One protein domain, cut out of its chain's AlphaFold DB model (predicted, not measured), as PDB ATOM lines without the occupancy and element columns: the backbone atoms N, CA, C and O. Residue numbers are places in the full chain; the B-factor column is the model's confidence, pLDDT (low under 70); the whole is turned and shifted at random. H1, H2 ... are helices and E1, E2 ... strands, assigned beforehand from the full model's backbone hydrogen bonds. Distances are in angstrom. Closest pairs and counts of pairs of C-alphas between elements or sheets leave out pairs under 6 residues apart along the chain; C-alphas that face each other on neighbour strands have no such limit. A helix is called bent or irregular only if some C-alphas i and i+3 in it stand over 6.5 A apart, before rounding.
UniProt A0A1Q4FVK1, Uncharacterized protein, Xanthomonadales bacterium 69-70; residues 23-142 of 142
ATOM      1  N   ASN A  23      97.018  66.010  89.534       88.00
ATOM      2  CA  ASN A  23      98.259  66.079  88.760       88.00
ATOM      3  C   ASN A  23      98.350  64.954  87.725       88.00
ATOM      4  O   ASN A  23      98.739  65.222  86.593       88.00
ATOM      5  N   GLU A  24      97.960  63.727  88.084       91.06
ATOM      6  CA  GLU A  24      97.852  62.621  87.123       91.06
ATOM      7  C   GLU A  24      96.848  62.968  86.022       91.06
ATOM      8  O   GLU A  24      97.169  62.847  84.844       91.06
ATOM      9  N   ALA A  25      95.664  63.462  86.393       89.44
ATOM     10  CA  ALA A  25      94.627  63.836  85.436       89.44
ATOM     11  C   ALA A  25      95.095  64.922  84.453       89.44
ATOM     12  O   ALA A  25      94.920  64.782  83.244       89.44
ATOM     13  N   HIS A  26      95.732  65.984  84.957       86.94
ATOM     14  CA  HIS A  26      96.265  67.067  84.129       86.94
ATOM     15  C   HIS A  26      97.416  66.611  83.230       86.94
ATOM     16  O   HIS A  26      97.477  67.021  82.074       86.94
ATOM     17  N   ALA A  27      98.316  65.766  83.741       88.69
ATOM     18  CA  ALA A  27      99.401  65.209  82.942       88.69
ATOM     19  C   ALA A  27      98.855  64.297  81.836       88.69
ATOM     20  O   ALA A  27      99.293  64.401  80.697       88.69
ATOM     21  N   SER A  28      97.872  63.458  82.164       91.12
ATOM     22  CA  SER A  28      97.278  62.494  81.240       91.12
ATOM     23  C   SER A  28      96.509  63.178  80.108       91.12
ATOM     24  O   SER A  28      96.734  62.856  78.946       91.12
ATOM     25  N   ILE A  29      95.661  64.170  80.408       90.31
ATOM     26  CA  ILE A  29      94.864  64.839  79.364       90.31
ATOM     27  C   ILE A  29      95.718  65.690  78.417       90.31
ATOM     28  O   ILE A  29      95.337  65.914  77.272       90.31
ATOM     29  N   ALA A  30      96.866  66.176  78.895       88.19
ATOM     30  CA  ALA A  30      97.828  66.925  78.093       88.19
ATOM     31  C   ALA A  30      98.871  66.021  77.410       88.19
ATOM     32  O   ALA A  30      99.705  66.525  76.656       88.19
ATOM     33  N   ALA A  31      98.867  64.714  77.690       90.69
ATOM     34  CA  ALA A  31      99.834  63.790  77.122       90.69
ATOM     35  C   ALA A  31      99.496  63.480  75.653       90.69
ATOM     36  O   ALA A  31      98.332  63.214  75.335       90.69
ATOM     37  N   PRO A  32     100.508  63.399  74.769       91.75
ATOM     38  CA  PRO A  32     100.317  62.955  73.389       91.75
ATOM     39  C   PRO A  32      99.663  61.576  73.285       91.75
ATOM     40  O   PRO A  32      98.956  61.304  72.322       91.75
ATOM     41  N   ASP A  33      99.865  60.707  74.277       93.12
ATOM     42  CA  ASP A  33      99.287  59.364  74.298       93.12
ATOM     43  C   ASP A  33      97.756  59.394  74.281       93.12
ATOM     44  O   ASP A  33      97.135  58.593  73.584       93.12
ATOM     45  N   TRP A  34      97.132  60.341  74.990       93.69
ATOM     46  CA  TRP A  34      95.676  60.478  74.976       93.69
ATOM     47  C   TRP A  34      95.165  61.007  73.630       93.69
ATOM     48  O   TRP A  34      94.199  60.478  73.074       93.69
ATOM     49  N   GLU A  35      95.849  62.001  73.063       92.38
ATOM     50  CA  GLU A  35      95.536  62.519  71.728       92.38
ATOM     51  C   GLU A  35      95.650  61.414  70.667       92.38
ATOM     52  O   GLU A  35      94.697  61.168  69.925       92.38
ATOM     53  N   ASN A  36      96.766  60.682  70.660       95.25
ATOM     54  CA  ASN A  36      97.008  59.561  69.757       95.25
ATOM     55  C   ASN A  36      95.945  58.471  69.924       95.25
ATOM     56  O   ASN A  36      95.386  58.005  68.931       95.25
ATOM     57  N   TRP A  37      95.600  58.113  71.164       95.56
ATOM     58  CA  TRP A  37      94.578  57.108  71.440       95.56
ATOM     59  C   TRP A  37      93.223  57.488  70.841       95.56
ATOM     60  O   TRP A  37      92.595  56.683  70.152       95.56
ATOM     61  N   THR A  38      92.759  58.719  71.068       96.25
ATOM     62  CA  THR A  38      91.473  59.171  70.511       96.25
ATOM     63  C   THR A  38      91.534  59.263  68.981       96.25
ATOM     64  O   THR A  38      90.579  58.876  68.302       96.25
ATOM     65  N   LEU A  39      92.661  59.703  68.411       96.56
ATOM     66  CA  LEU A  39      92.864  59.745  66.964       96.56
ATOM     67  C   LEU A  39      92.780  58.350  66.335       96.56
ATOM     68  O   LEU A  39      92.116  58.184  65.313       96.56
ATOM     69  N   GLU A  40      93.390  57.340  66.953       96.94
ATOM     70  CA  GLU A  40      93.282  55.952  66.504       96.94
ATOM     71  C   GLU A  40      91.833  55.455  66.515       96.94
ATOM     72  O   GLU A  40      91.382  54.897  65.516       96.94
ATOM     73  N   ARG A  41      91.066  55.712  67.586       96.81
ATOM     74  CA  ARG A  41      89.646  55.311  67.655       96.81
ATOM     75  C   ARG A  41      88.811  55.969  66.554       96.81
ATOM     76  O   ARG A  41      87.945  55.328  65.961       96.81
ATOM     77  N   ARG A  42      89.089  57.235  66.228       96.50
ATOM     78  CA  ARG A  42      88.470  57.913  65.075       96.50
ATOM     79  C   ARG A  42      88.861  57.230  63.762       96.50
ATOM     80  O   ARG A  42      87.991  56.969  62.932       96.50
ATOM     81  N   ASN A  43      90.149  56.946  63.574       97.12
ATOM     82  CA  ASN A  43      90.664  56.330  62.351       97.12
ATOM     83  C   ASN A  43      90.096  54.923  62.133       97.12
ATOM     84  O   ASN A  43      89.839  54.553  60.993       97.12
ATOM     85  N   GLU A  44      89.827  54.163  63.196       97.00
ATOM     86  CA  GLU A  44      89.146  52.868  63.098       97.00
ATOM     87  C   GLU A  44      87.743  52.981  62.499       97.00
ATOM     88  O   GLU A  44      87.320  52.087  61.767       97.00
ATOM     89  N   LEU A  45      86.991  54.043  62.813       96.69
ATOM     90  CA  LEU A  45      85.689  54.275  62.189       96.69
ATOM     91  C   LEU A  45      85.856  54.615  60.708       96.69
ATOM     92  O   LEU A  45      85.165  54.031  59.879       96.69
ATOM     93  N   THR A  46      86.781  55.516  60.369       96.31
ATOM     94  CA  THR A  46      87.033  55.891  58.971       96.31
ATOM     95  C   THR A  46      87.499  54.697  58.136       96.31
ATOM     96  O   THR A  46      86.949  54.463  57.066       96.31
ATOM     97  N   ALA A  47      88.443  53.893  58.636       97.06
ATOM     98  CA  ALA A  47      88.911  52.687  57.952       97.06
ATOM     99  C   ALA A  47      87.764  51.692  57.720       97.06
ATOM    100  O   ALA A  47      87.549  51.245  56.598       97.06
ATOM    101  N   PHE A  48      86.956  51.433  58.753       97.44
ATOM    102  CA  PHE A  48      85.792  50.556  58.637       97.44
ATOM    103  C   PHE A  48      84.786  51.046  57.582       97.44
ATOM    104  O   PHE A  48      84.255  50.250  56.810       97.44
ATOM    105  N   LEU A  49      84.508  52.353  57.536       97.50
ATOM    106  CA  LEU A  49      83.606  52.926  56.535       97.50
ATOM    107  C   LEU A  49      84.178  52.802  55.124       97.50
ATOM    108  O   LEU A  49      83.438  52.433  54.216       97.50
ATOM    109  N   SER A  50      85.471  53.059  54.944       97.06
ATOM    110  CA  SER A  50      86.122  52.947  53.639       97.06
ATOM    111  C   SER A  50      86.078  51.511  53.102       97.06
ATOM    112  O   SER A  50      85.731  51.291  51.941       97.06
ATOM    113  N   ASP A  51      86.328  50.530  53.974       97.81
ATOM    114  CA  ASP A  51      86.378  49.113  53.604       97.81
ATOM    115  C   ASP A  51      84.989  48.506  53.347       97.81
ATOM    116  O   ASP A  51      84.829  47.650  52.473       97.81
ATOM    117  N   HIS A  52      83.970  48.924  54.106       97.69
ATOM    118  CA  HIS A  52      82.667  48.245  54.123       97.69
ATOM    119  C   HIS A  52      81.498  49.086  53.596       97.69
ATOM    120  O   HIS A  52      80.500  48.528  53.139       97.69
ATOM    121  N   PHE A  53      81.599  50.415  53.640       97.50
ATOM    122  CA  PHE A  53      80.516  51.345  53.302       97.50
ATOM    123  C   PHE A  53      81.019  52.548  52.481       97.50
ATOM    124  O   PHE A  53      80.773  53.694  52.865       97.50
ATOM    125  N   PRO A  54      81.655  52.342  51.310       95.56
ATOM    126  CA  PRO A  54      82.301  53.420  50.549       95.56
ATOM    127  C   PRO A  54      81.351  54.560  50.147       95.56
ATOM    128  O   PRO A  54      81.749  55.722  50.082       95.56
ATOM    129  N   ALA A  55      80.066  54.261  49.920       96.50
ATOM    130  CA  ALA A  55      79.054  55.286  49.658       96.50
ATOM    131  C   ALA A  55      78.821  56.207  50.871       96.50
ATOM    132  O   ALA A  55      78.645  57.410  50.700       96.50
ATOM    133  N   ARG A  56      78.852  55.651  52.088       97.12
ATOM    134  CA  ARG A  56      78.700  56.393  53.349       97.12
ATOM    135  C   ARG A  56      80.005  57.100  53.732       97.12
ATOM    136  O   ARG A  56      79.959  58.205  54.270       97.12
ATOM    137  N   ASP A  57      81.155  56.503  53.420       96.44
ATOM    138  CA  ASP A  57      82.481  57.120  53.583       96.44
ATOM    139  C   ASP A  57      82.603  58.424  52.773       96.44
ATOM    140  O   ASP A  57      83.067  59.440  53.284       96.44
ATOM    141  N   ALA A  58      82.056  58.465  51.553       96.62
ATOM    142  CA  ALA A  58      82.032  59.678  50.729       96.62
ATOM    143  C   ALA A  58      81.294  60.871  51.384       96.62
ATOM    144  O   ALA A  58      81.545  62.028  51.038       96.62
ATOM    145  N   GLU A  59      80.404  60.621  52.349       97.81
ATOM    146  CA  GLU A  59      79.684  61.660  53.097       97.81
ATOM    147  C   GLU A  59      80.491  62.222  54.282       97.81
ATOM    148  O   GLU A  59      80.124  63.262  54.841       97.81
ATOM    149  N   TRP A  60      81.611  61.583  54.644       97.25
ATOM    150  CA  TRP A  60      82.391  61.869  55.853       97.25
ATOM    151  C   TRP A  60      82.703  63.350  56.019       97.25
ATOM    152  O   TRP A  60      82.439  63.935  57.068       97.25
ATOM    153  N   SER A  61      83.227  63.995  54.974       97.00
ATOM    154  CA  SER A  61      83.609  65.408  55.040       97.00
ATOM    155  C   SER A  61      82.418  66.337  55.280       97.00
ATOM    156  O   SER A  61      82.562  67.354  55.962       97.00
ATOM    157  N   ALA A  62      81.245  66.020  54.722       97.94
ATOM    158  CA  ALA A  62      80.042  66.825  54.908       97.94
ATOM    159  C   ALA A  62      79.508  66.689  56.340       97.94
ATOM    160  O   ALA A  62      79.201  67.697  56.982       97.94
ATOM    161  N   ILE A  63      79.467  65.459  56.860       97.75
ATOM    162  CA  ILE A  63      79.027  65.170  58.230       97.75
ATOM    163  C   ILE A  63      80.009  65.769  59.243       97.75
ATOM    164  O   ILE A  63      79.579  66.475  60.153       97.75
ATOM    165  N   ALA A  64      81.319  65.597  59.043       97.12
ATOM    166  CA  ALA A  64      82.352  66.152  59.918       97.12
ATOM    167  C   ALA A  64      82.292  67.683  59.991       97.12
ATOM    168  O   ALA A  64      82.429  68.258  61.071       97.12
ATOM    169  N   ARG A  65      82.028  68.360  58.864       97.81
ATOM    170  CA  ARG A  65      81.837  69.818  58.841       97.81
ATOM    171  C   ARG A  65      80.620  70.239  59.660       97.81
ATOM    172  O   ARG A  65      80.700  71.206  60.411       97.81
ATOM    173  N   ARG A  66      79.510  69.508  59.536       97.12
ATOM    174  CA  ARG A  66      78.298  69.769  60.319       97.12
ATOM    175  C   ARG A  66      78.526  69.525  61.810       97.12
ATOM    176  O   ARG A  66      78.138  70.361  62.615       97.12
ATOM    177  N   ALA A  67      79.181  68.422  62.170       97.00
ATOM    178  CA  ALA A  67      79.534  68.115  63.552       97.00
ATOM    179  C   ALA A  67      80.422  69.212  64.160       97.00
ATOM    180  O   ALA A  67      80.171  69.656  65.277       97.00
ATOM    181  N   ARG A  68      81.412  69.702  63.401       95.94
ATOM    182  CA  ARG A  68      82.274  70.807  63.834       95.94
ATOM    183  C   ARG A  68      81.498  72.109  64.039       95.94
ATOM    184  O   ARG A  68      81.673  72.721  65.079       95.94
ATOM    185  N   SER A  69      80.612  72.486  63.114       96.56
ATOM    186  CA  SER A  69      79.768  73.688  63.260       96.56
ATOM    187  C   SER A  69      78.902  73.628  64.525       96.56
ATOM    188  O   SER A  69      78.926  74.572  65.306       96.56
ATOM    189  N   ILE A  70      78.259  72.488  64.814       95.69
ATOM    190  CA  ILE A  70      77.506  72.294  66.070       95.69
ATOM    191  C   ILE A  70      78.416  72.491  67.292       95.69
ATOM    192  O   ILE A  70      78.050  73.161  68.258       95.69
ATOM    193  N   VAL A  71      79.615  71.905  67.267       95.88
ATOM    194  CA  VAL A  71      80.559  72.024  68.381       95.88
ATOM    195  C   VAL A  71      81.026  73.464  68.575       95.88
ATOM    196  O   VAL A  71      81.047  73.937  69.708       95.88
ATOM    197  N   ASP A  72      81.368  74.166  67.503       93.94
ATOM    198  CA  ASP A  72      81.918  75.518  67.575       93.94
ATOM    199  C   ASP A  72      80.847  76.552  67.968       93.94
ATOM    200  O   ASP A  72      81.139  77.494  68.706       93.94
ATOM    201  N   GLU A  73      79.603  76.367  67.521       94.56
ATOM    202  CA  GLU A  73      78.494  77.294  67.778       94.56
ATOM    203  C   GLU A  73      77.827  77.061  69.141       94.56
ATOM    204  O   GLU A  73      77.434  78.020  69.811       94.56
ATOM    205  N   GLU A  74      77.719  75.806  69.589       92.62
ATOM    206  CA  GLU A  74      76.962  75.456  70.797       92.62
ATOM    207  C   GLU A  74      77.859  74.964  71.937       92.62
ATOM    208  O   GLU A  74      77.806  75.479  73.061       92.62
ATOM    209  N   VAL A  75      78.705  73.970  71.660       91.31
ATOM    210  CA  VAL A  75      79.426  73.218  72.698       91.31
ATOM    211  C   VAL A  75      80.596  74.017  73.250       91.31
ATOM    212  O   VAL A  75      80.725  74.139  74.469       91.31
ATOM    213  N   ALA A  76      81.440  74.587  72.391       89.19
ATOM    214  CA  ALA A  76      82.626  75.325  72.805       89.19
ATOM    215  C   ALA A  76      82.265  76.568  73.646       89.19
ATOM    216  O   ALA A  76      82.810  76.702  74.747       89.19
ATOM    217  N   PRO A  77      81.293  77.424  73.254       89.69
ATOM    218  CA  PRO A  77      80.894  78.569  74.069       89.69
ATOM    219  C   PRO A  77      80.262  78.164  75.404       89.69
ATOM    220  O   PRO A  77      80.496  78.816  76.422       89.69
ATOM    221  N   ALA A  78      79.455  77.097  75.426       87.88
ATOM    222  CA  ALA A  78      78.863  76.593  76.664       87.88
ATOM    223  C   ALA A  78      79.929  76.031  77.613       87.88
ATOM    224  O   ALA A  78      79.905  76.317  78.810       87.88
ATOM    225  N   SER A  79      80.895  75.296  77.068       84.88
ATOM    226  CA  SER A  79      81.980  74.670  77.822       84.88
ATOM    227  C   SER A  79      82.940  75.705  78.397       84.88
ATOM    228  O   SER A  79      83.261  75.634  79.576       84.88
ATOM    229  N   ALA A  80      83.314  76.724  77.619       83.50
ATOM    230  CA  ALA A  80      84.157  77.819  78.098       83.50
ATOM    231  C   ALA A  80      83.526  78.578  79.281       83.50
ATOM    232  O   ALA A  80      84.232  78.992  80.196       83.50
ATOM    233  N   ARG A  81      82.192  78.721  79.301       82.44
ATOM    234  CA  ARG A  81      81.468  79.317  80.437       82.44
ATOM    235  C   ARG A  81      81.365  78.383  81.643       82.44
ATOM    236  O   ARG A  81      81.347  78.859  82.770       82.44
ATOM    237  N   ALA A  82      81.235  77.079  81.412       78.44
ATOM    238  CA  ALA A  82      80.961  76.096  82.460       78.44
ATOM    239  C   ALA A  82      82.217  75.471  83.089       78.44
ATOM    240  O   ALA A  82      82.106  74.851  84.148       78.44
ATOM    241  N   LEU A  83      83.376  75.579  82.432       76.56
ATOM    242  CA  LEU A  83      84.629  74.899  82.780       76.56
ATOM    243  C   LEU A  83      85.780  75.893  82.998       76.56
ATOM    244  O   LEU A  83      86.904  75.640  82.576       76.56
ATOM    245  N   THR A  84      85.507  77.029  83.644       77.00
ATOM    246  CA  THR A  84      86.500  78.099  83.863       77.00
ATOM    247  C   THR A  84      87.729  77.650  84.651       77.00
ATOM    248  O   THR A  84      88.797  78.233  84.490       77.00
ATOM    249  N   ASP A  85      87.583  76.606  85.469       77.06
ATOM    250  CA  ASP A  85      88.633  76.099  86.356       77.06
ATOM    251  C   ASP A  85      89.418  74.923  85.749       77.06
ATOM    252  O   ASP A  85      90.319  74.380  86.390       77.06
ATOM    253  N   LEU A  86      89.077  74.498  84.526       75.25
ATOM    254  CA  LEU A  86      89.766  73.410  83.832       75.25
ATOM    255  C   LEU A  86      90.841  73.936  82.871       75.25
ATOM    256  O   LEU A  86      90.701  75.027  82.311       75.25
ATOM    257  N   PRO A  87      91.912  73.157  82.629       78.25
ATOM    258  CA  PRO A  87      92.938  73.549  81.674       78.25
ATOM    259  C   PRO A  87      92.358  73.651  80.250       78.25
ATOM    260  O   PRO A  87      91.464  72.877  79.899       78.25
ATOM    261  N   PRO A  88      92.908  74.515  79.374       83.56
ATOM    262  CA  PRO A  88      92.473  74.622  77.977       83.56
ATOM    263  C   PRO A  88      92.456  73.285  77.219       83.56
ATOM    264  O   PRO A  88      91.586  73.063  76.378       83.56
ATOM    265  N   ALA A  89      93.366  72.367  77.569       84.94
ATOM    266  CA  ALA A  89      93.405  71.005  77.038       84.94
ATOM    267  C   ALA A  89      92.099  70.226  77.284       84.94
ATOM    268  O   ALA A  89      91.685  69.456  76.427       84.94
ATOM    269  N   ALA A  90      91.399  70.467  78.399       85.00
ATOM    270  CA  ALA A  90      90.118  69.825  78.691       85.00
ATOM    271  C   ALA A  90      88.993  70.315  77.771       85.00
ATOM    272  O   ALA A  90      88.157  69.524  77.341       85.00
ATOM    273  N   ILE A  91      88.982  71.607  77.433       87.50
ATOM    274  CA  ILE A  91      88.008  72.164  76.483       87.50
ATOM    275  C   ILE A  91      88.296  71.627  75.073       87.50
ATOM    276  O   ILE A  91      87.373  71.229  74.360       87.50
ATOM    277  N   ALA A  92      89.572  71.565  74.680       89.69
ATOM    278  CA  ALA A  92      89.986  70.971  73.411       89.69
ATOM    279  C   ALA A  92      89.601  69.481  73.318       89.69
ATOM    280  O   ALA A  92      88.988  69.075  72.333       89.69
ATOM    281  N   ALA A  93      89.865  68.696  74.367       92.00
ATOM    282  CA  ALA A  93      89.467  67.291  74.442       92.00
ATOM    283  C   ALA A  93      87.942  67.126  74.355       92.00
ATOM    284  O   ALA A  93      87.452  66.400  73.499       92.00
ATOM    285  N   LEU A  94      87.171  67.884  75.141       93.06
ATOM    286  CA  LEU A  94      85.706  67.833  75.109       93.06
ATOM    287  C   LEU A  94      85.142  68.143  73.716       93.06
ATOM    288  O   LEU A  94      84.270  67.437  73.216       93.06
ATOM    289  N   THR A  95      85.627  69.207  73.076       94.38
ATOM    290  CA  THR A  95      85.162  69.599  71.736       94.38
ATOM    291  C   THR A  95      85.572  68.594  70.658       94.38
ATOM    292  O   THR A  95      84.826  68.381  69.697       94.38
ATOM    293  N   TRP A  96      86.726  67.942  70.802       95.81
ATOM    294  CA  TRP A  96      87.124  66.816  69.961       95.81
ATOM    295  C   TRP A  96      86.216  65.600  70.171       95.81
ATOM    296  O   TRP A  96      85.686  65.051  69.201       95.81
ATOM    297  N   ASP A  97      85.975  65.222  71.422       96.75
ATOM    298  CA  ASP A  97      85.196  64.042  71.781       96.75
ATOM    299  C   ASP A  97      83.742  64.170  71.335       96.75
ATOM    300  O   ASP A  97      83.199  63.251  70.726       96.75
ATOM    301  N   VAL A  98      83.114  65.329  71.564       96.88
ATOM    302  CA  VAL A  98      81.728  65.572  71.143       96.88
ATOM    303  C   VAL A  98      81.607  65.559  69.620       96.88
ATOM    304  O   VAL A  98      80.665  64.966  69.096       96.88
ATOM    305  N   ALA A  99      82.566  66.142  68.890       97.69
ATOM    306  CA  ALA A  99      82.559  66.085  67.429       97.69
ATOM    307  C   ALA A  99      82.598  64.632  66.930       97.69
ATOM    308  O   ALA A  99      81.824  64.264  66.049       97.69
ATOM    309  N   ASN A 100      83.454  63.792  67.511       98.00
ATOM    310  CA  ASN A 100      83.566  62.391  67.109       98.00
ATOM    311  C   ASN A 100      82.405  61.520  67.620       98.00
ATOM    312  O   ASN A 100      82.017  60.576  66.940       98.00
ATOM    313  N   ALA A 101      81.770  61.866  68.742       97.75
ATOM    314  CA  ALA A 101      80.532  61.223  69.181       97.75
ATOM    315  C   ALA A 101      79.382  61.495  68.198       97.75
ATOM    316  O   ALA A 101      78.600  60.598  67.888       97.75
ATOM    317  N   LEU A 102      79.308  62.712  67.641       97.75
ATOM    318  CA  LEU A 102      78.370  63.026  66.559       97.75
ATOM    319  C   LEU A 102      78.672  62.208  65.295       97.75
ATOM    320  O   LEU A 102      77.734  61.764  64.634       97.75
ATOM    321  N   MET A 103      79.951  61.962  64.983       97.94
ATOM    322  CA  MET A 103      80.338  61.072  63.881       97.94
ATOM    323  C   MET A 103      79.875  59.632  64.130       97.94
ATOM    324  O   MET A 103      79.214  59.054  63.271       97.94
ATOM    325  N   GLU A 104      80.151  59.060  65.307       97.56
ATOM    326  CA  GLU A 104      79.674  57.716  65.665       97.56
ATOM    327  C   GLU A 104      78.143  57.615  65.598       97.56
ATOM    328  O   GLU A 104      77.601  56.645  65.069       97.56
ATOM    329  N   ALA A 105      77.428  58.632  66.085       96.69
ATOM    330  CA  ALA A 105      75.971  58.673  66.023       96.69
ATOM    331  C   ALA A 105      75.445  58.742  64.579       96.69
ATOM    332  O   ALA A 105      74.441  58.097  64.267       96.69
ATOM    333  N   ALA A 106      76.110  59.493  63.697       97.06
ATOM    334  CA  ALA A 106      75.726  59.626  62.291       97.06
ATOM    335  C   ALA A 106      75.944  58.339  61.478       97.06
ATOM    336  O   ALA A 106      75.212  58.101  60.519       97.06
ATOM    337  N   TYR A 107      76.912  57.513  61.885       97.50
ATOM    338  CA  TYR A 107      77.260  56.242  61.242       97.50
ATOM    339  C   TYR A 107      76.755  55.005  61.994       97.50
ATOM    340  O   TYR A 107      77.181  53.883  61.713       97.50
ATOM    341  N   ARG A 108      75.815  55.184  62.930       96.00
ATOM    342  CA  ARG A 108      75.236  54.095  63.735       96.00
ATOM    343  C   ARG A 108      74.531  53.007  62.920       96.00
ATOM    344  O   ARG A 108      74.302  51.914  63.429       96.00
ATOM    345  N   ASP A 109      74.128  53.334  61.694       95.25
ATOM    346  CA  ASP A 109      73.562  52.419  60.701       95.25
ATOM    347  C   ASP A 109      74.623  51.489  60.090       95.25
ATOM    348  O   ASP A 109      74.296  50.385  59.664       95.25
ATOM    349  N   CYS A 110      75.888  51.918  60.086       96.12
ATOM    350  CA  CYS A 110      77.027  51.176  59.551       96.12
ATOM    351  C   CYS A 110      77.753  50.379  60.646       96.12
ATOM    352  O   CYS A 110      78.104  49.216  60.451       96.12
ATOM    353  N   ARG A 111      77.993  51.007  61.806       94.62
ATOM    354  CA  ARG A 111      78.714  50.427  62.950       94.62
ATOM    355  C   ARG A 111      78.137  50.977  64.255       94.62
ATOM    356  O   ARG A 111      77.930  52.185  64.343       94.62
ATOM    357  N   PRO A 112      77.898  50.149  65.288       93.06
ATOM    358  CA  PRO A 112      77.511  50.675  66.592       93.06
ATOM    359  C   PRO A 112      78.608  51.605  67.152       93.06
ATOM    360  O   PRO A 112      79.787  51.365  66.878       93.06
ATOM    361  N   PRO A 113      78.255  52.634  67.944       90.12
ATOM    362  CA  PRO A 113      79.235  53.452  68.658       90.12
ATOM    363  C   PRO A 113      80.122  52.597  69.560       90.12
ATOM    364  O   PRO A 113      79.626  51.651  70.176       90.12
ATOM    365  N   LEU A 114      81.410  52.931  69.655       90.25
ATOM    366  CA  LEU A 114      82.371  52.126  70.417       90.25
ATOM    367  C   LEU A 114      83.150  52.913  71.460       90.25
ATOM    368  O   LEU A 114      83.650  52.306  72.406       90.25
ATOM    369  N   PHE A 115      83.292  54.229  71.300       95.19
ATOM    370  CA  PHE A 115      84.184  54.984  72.164       95.19
ATOM    371  C   PHE A 115      83.663  56.377  72.499       95.19
ATOM    372  O   PHE A 115      83.345  56.655  73.656       95.19
ATOM    373  N   PHE A 116      83.526  57.259  71.512       97.06
ATOM    374  CA  PHE A 116      83.274  58.680  71.769       97.06
ATOM    375  C   PHE A 116      81.900  58.947  72.378       97.06
ATOM    376  O   PHE A 116      81.759  59.785  73.269       97.06
ATOM    377  N   THR A 117      80.887  58.184  71.975       95.19
ATOM    378  CA  THR A 117      79.551  58.257  72.578       95.19
ATOM    379  C   THR A 117      79.590  57.872  74.062       95.19
ATOM    380  O   THR A 117      78.843  58.432  74.859       95.19
ATOM    381  N   HIS A 118      80.498  56.980  74.473       94.44
ATOM    382  CA  HIS A 118      80.698  56.648  75.887       94.44
ATOM    383  C   HIS A 118      81.434  57.758  76.647       94.44
ATOM    384  O   HIS A 118      81.101  58.005  77.803       94.44
ATOM    385  N   LEU A 119      82.360  58.483  76.005       95.81
ATOM    386  CA  LEU A 119      82.986  59.668  76.611       95.81
ATOM    387  C   LEU A 119      81.951  60.760  76.920       95.81
ATOM    388  O   LEU A 119      82.008  61.383  77.977       95.81
ATOM    389  N   VAL A 120      80.943  60.942  76.058       93.94
ATOM    390  CA  VAL A 120      79.823  61.867  76.323       93.94
ATOM    391  C   VAL A 120      79.075  61.515  77.613       93.94
ATOM    392  O   VAL A 120      78.702  62.419  78.360       93.94
ATOM    393  N   GLU A 121      78.905  60.231  77.931       93.12
ATOM    394  CA  GLU A 121      78.276  59.812  79.191       93.12
ATOM    395  C   GLU A 121      79.147  60.131  80.419       93.12
ATOM    396  O   GLU A 121      78.616  60.514  81.463       93.12
ATOM    397  N   VAL A 122      80.480  60.090  80.288       94.25
ATOM    398  CA  VAL A 122      81.414  60.552  81.337       94.25
ATOM    399  C   VAL A 122      81.202  62.038  81.627       94.25
ATOM    400  O   VAL A 122      81.010  62.436  82.780       94.25
ATOM    401  N   TYR A 123      81.151  62.853  80.571       92.25
ATOM    402  CA  TYR A 123      80.899  64.288  80.684       92.25
ATOM    403  C   TYR A 123      79.527  64.594  81.299       92.25
ATOM    404  O   TYR A 123      79.413  65.475  82.156       92.25
ATOM    405  N   ARG A 124      78.486  63.843  80.916       89.81
ATOM    406  CA  ARG A 124      77.125  63.963  81.473       89.81
ATOM    407  C   ARG A 124      77.060  63.608  82.952       89.81
ATOM    408  O   ARG A 124      76.355  64.278  83.702       89.81
ATOM    409  N   ALA A 125      77.829  62.610  83.381       90.56
ATOM    410  CA  ALA A 125      77.985  62.266  84.791       90.56
ATOM    411  C   ALA A 125      78.787  63.320  85.584       90.56
ATOM    412  O   ALA A 125      78.855  63.266  86.814       90.56
ATOM    413  N   GLY A 126      79.343  64.320  84.892       88.69
ATOM    414  CA  GLY A 126      80.060  65.436  85.484       88.69
ATOM    415  C   GLY A 126      81.536  65.151  85.721       88.69
ATOM    416  O   GLY A 126      82.108  65.833  86.565       88.69
ATOM    417  N   HIS A 127      82.116  64.189  85.003       91.56
ATOM    418  CA  HIS A 127      83.532  63.827  85.062       91.56
ATOM    419  C   HIS A 127      84.256  64.166  83.752       91.56
ATOM    420  O   HIS A 127      83.628  64.510  82.750       91.56
ATOM    421  N   LEU A 128      85.583  64.056  83.761       91.31
ATOM    422  CA  LEU A 128      86.458  64.310  82.621       91.31
ATOM    423  C   LEU A 128      87.186  63.009  82.227       91.31
ATOM    424  O   LEU A 128      87.908  62.459  83.056       91.31
ATOM    425  N   PRO A 129      87.034  62.487  81.000       94.50
ATOM    426  CA  PRO A 129      87.935  61.467  80.488       94.50
ATOM    427  C   PRO A 129      89.301  62.107  80.217       94.50
ATOM    428  O   PRO A 129      89.401  63.122  79.532       94.50
ATOM    429  N   VAL A 130      90.352  61.536  80.797       93.62
ATOM    430  CA  VAL A 130      91.697  62.135  80.780       93.62
ATOM    431  C   VAL A 130      92.754  61.225  80.172       93.62
ATOM    432  O   VAL A 130      93.886  61.659  79.997       93.62
ATOM    433  N   GLY A 131      92.437  59.968  79.872       94.69
ATOM    434  CA  GLY A 131      93.434  59.024  79.381       94.69
ATOM    435  C   GLY A 131      92.900  57.617  79.183       94.69
ATOM    436  O   GLY A 131      91.762  57.305  79.535       94.69
ATOM    437  N   TRP A 132      93.767  56.747  78.674       95.62
ATOM    438  CA  TRP A 132      93.534  55.312  78.599       95.62
ATOM    439  C   TRP A 132      94.683  54.560  79.271       95.62
ATOM    440  O   TRP A 132      95.850  54.774  78.955       95.62
ATOM    441  N   ASP A 133      94.345  53.675  80.198       93.81
ATOM    442  CA  ASP A 133      95.275  52.756  80.835       93.81
ATOM    443  C   ASP A 133      95.410  51.514  79.947       93.81
ATOM    444  O   ASP A 133      94.529  50.650  79.922       93.81
ATOM    445  N   THR A 134      96.494  51.450  79.173       89.94
ATOM    446  CA  THR A 134      96.756  50.361  78.220       89.94
ATOM    447  C   THR A 134      97.027  49.028  78.909       89.94
ATOM    448  O   THR A 134      96.677  47.988  78.353       89.94
ATOM    449  N   GLU A 135      97.583  49.036  80.123       90.44
ATOM    450  CA  GLU A 135      97.844  47.819  80.896       90.44
ATOM    451  C   GLU A 135      96.543  47.194  81.404       90.44
ATOM    452  O   GLU A 135      96.379  45.973  81.392       90.44
ATOM    453  N   ARG A 136      95.599  48.032  81.849       89.94
ATOM    454  CA  ARG A 136      94.311  47.585  82.401       89.94
ATOM    455  C   ARG A 136      93.189  47.525  81.371       89.94
ATOM    456  O   ARG A 136      92.131  46.982  81.680       89.94
ATOM    457  N   GLY A 137      93.396  48.094  80.186       92.94
ATOM    458  CA  GLY A 137      92.352  48.262  79.179       92.94
ATOM    459  C   GLY A 137      91.181  49.091  79.707       92.94
ATOM    460  O   GLY A 137      90.030  48.684  79.556       92.94
ATOM    461  N   ALA A 138      91.473  50.208  80.382       94.94
ATOM    462  CA  ALA A 138      90.471  50.996  81.092       94.94
ATOM    463  C   ALA A 138      90.580  52.500  80.816       94.94
ATOM    464  O   ALA A 138      91.670  53.063  80.760       94.94
ATOM    465  N   LEU A 139      89.433  53.173  80.730       95.94
ATOM    466  CA  LEU A 139      89.358  54.628  80.641       95.94
ATOM    467  C   LEU A 139      89.784  55.261  81.971       95.94
ATOM    468  O   LEU A 139      89.307  54.865  83.035       95.94
ATOM    469  N   VAL A 140      90.643  56.273  81.918       95.50
ATOM    470  CA  VAL A 140      91.009  57.073  83.088       95.50
ATOM    471  C   VAL A 140      90.072  58.273  83.171       95.50
ATOM    472  O   VAL A 140      89.946  59.042  82.217       95.50
ATOM    473  N   ILE A 141      89.401  58.417  84.313       94.56
ATOM    474  CA  ILE A 141      88.381  59.440  84.562       94.56
ATOM    475  C   ILE A 141      88.802  60.321  85.742       94.56
ATOM    476  O   ILE A 141      89.307  59.819  86.746       94.56
ATOM    477  N   PHE A 142      88.560  61.626  85.646       90.19
ATOM    478  CA  PHE A 142      88.758  62.596  86.719       90.19
ATOM    479  C   PHE A 142      87.437  63.239  87.149       90.19
ATOM    480  O   PHE A 142      86.712  63.816  86.309       90.19
TER     481      PHE A 142
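Overview. This is residues 23 to 142 of the 142 residues of an uncharacterized protein of Xanthomonadales bacterium 69-70 (UniProt A0A1Q4FVK1). Helix H5 makes the core of this domain, with the long helix H4 crossing over one side of it, the long helix H2 running beside it on another, and the short helix H6 packed across it. A small hairpin of two strands, E1 and E2, sits by H1, the first part of H2 and H6, and the short H3 makes the corner between H2 and H4. The printed part has 120 residues, with six named helices followed by two named strands in the order H1 H2 H3 H4 H5 H6 E1 E2; the sheet, E1 - E2, is antiparallel and the class is mostly helix. The whole is compact, with a radius of gyration of the C-alphas of 14.6 A and spans of 44 by 37 by 23 A.

Along the chain. H1, residues 23 to 29, begins at C-alpha 23 (98.259, 66.079, 88.760). H2, residues 32 to 52, is 30.0 A long, and H3 is residues 54 to 57. H4, residues 60 to 82, is 30.2 A long and has a kink of 35 degrees near residue 71; it is irregular, but only just, with C-alphas 73 and 76 6.8 A apart. H5, residues 88 to 106, is 27.4 A long and begins at C-alpha 88 (92.473, 74.622, 77.977). H6 is residues 116 to 124, 12.6 A long. E1 is residues 129 to 133, 11.4 A long, and E2 is residues 138 to 141, ending at C-alpha 141 (88.381, 59.440, 84.562).

Arrangement. H5 is the hub, touching three helices. H4 and H5 form a helical hairpin and touch at a steep tilt of 41 degrees, opposite ways; their closest C-alphas, of Ala 67 and Ala 99, are 5.3 A apart. With residues 97 to 105 alone, H5 touches H6 at a steep tilt of 54 degrees, opposite ways, closest at the C-alphas of Ala 101 and Phe 116, 4.5 A. H1 and H5 only just touch, with 3 pairs of C-alphas within 8 A, the closest those of Ile 29 and Ala 89, 6.7 A. H2 is close to H5 but not clearly touching, at a shallow tilt of 14 degrees, the same way; the closest C-alphas are those of Arg 42 and Asn 100, 6.9 A. H2 touches H3 with residues 46 to 50 alone, the C-alphas of Leu 49 and Asp 57 being closest at 5.3 A. H3 and H4 meet only through their link. E1 and E2 form a hairpin, with N 130 and O 140 2.9 A apart and N 140 and O 131 2.8 A apart, within hydrogen-bond range. The closest C-alphas of H1 and E1 are those of Ile 29 and Val 130, 4.4 A. In H1 and H5 every O i to N i+4 pair is within hydrogen-bond range; in H2 16 of 17, in H4 17 of 19 and in H6 4 of 5 are, and H3 is too short for such a pair.

Size, cuts and confidence. The two C-alphas farthest apart, of Asn 23 and Ala 55, are 44.9 A apart. The printed part has no cut and ends at residue 142, the chain's last. No link is long. The mean pLDDT of the printed part is 93.0, and no printed residue is under 70.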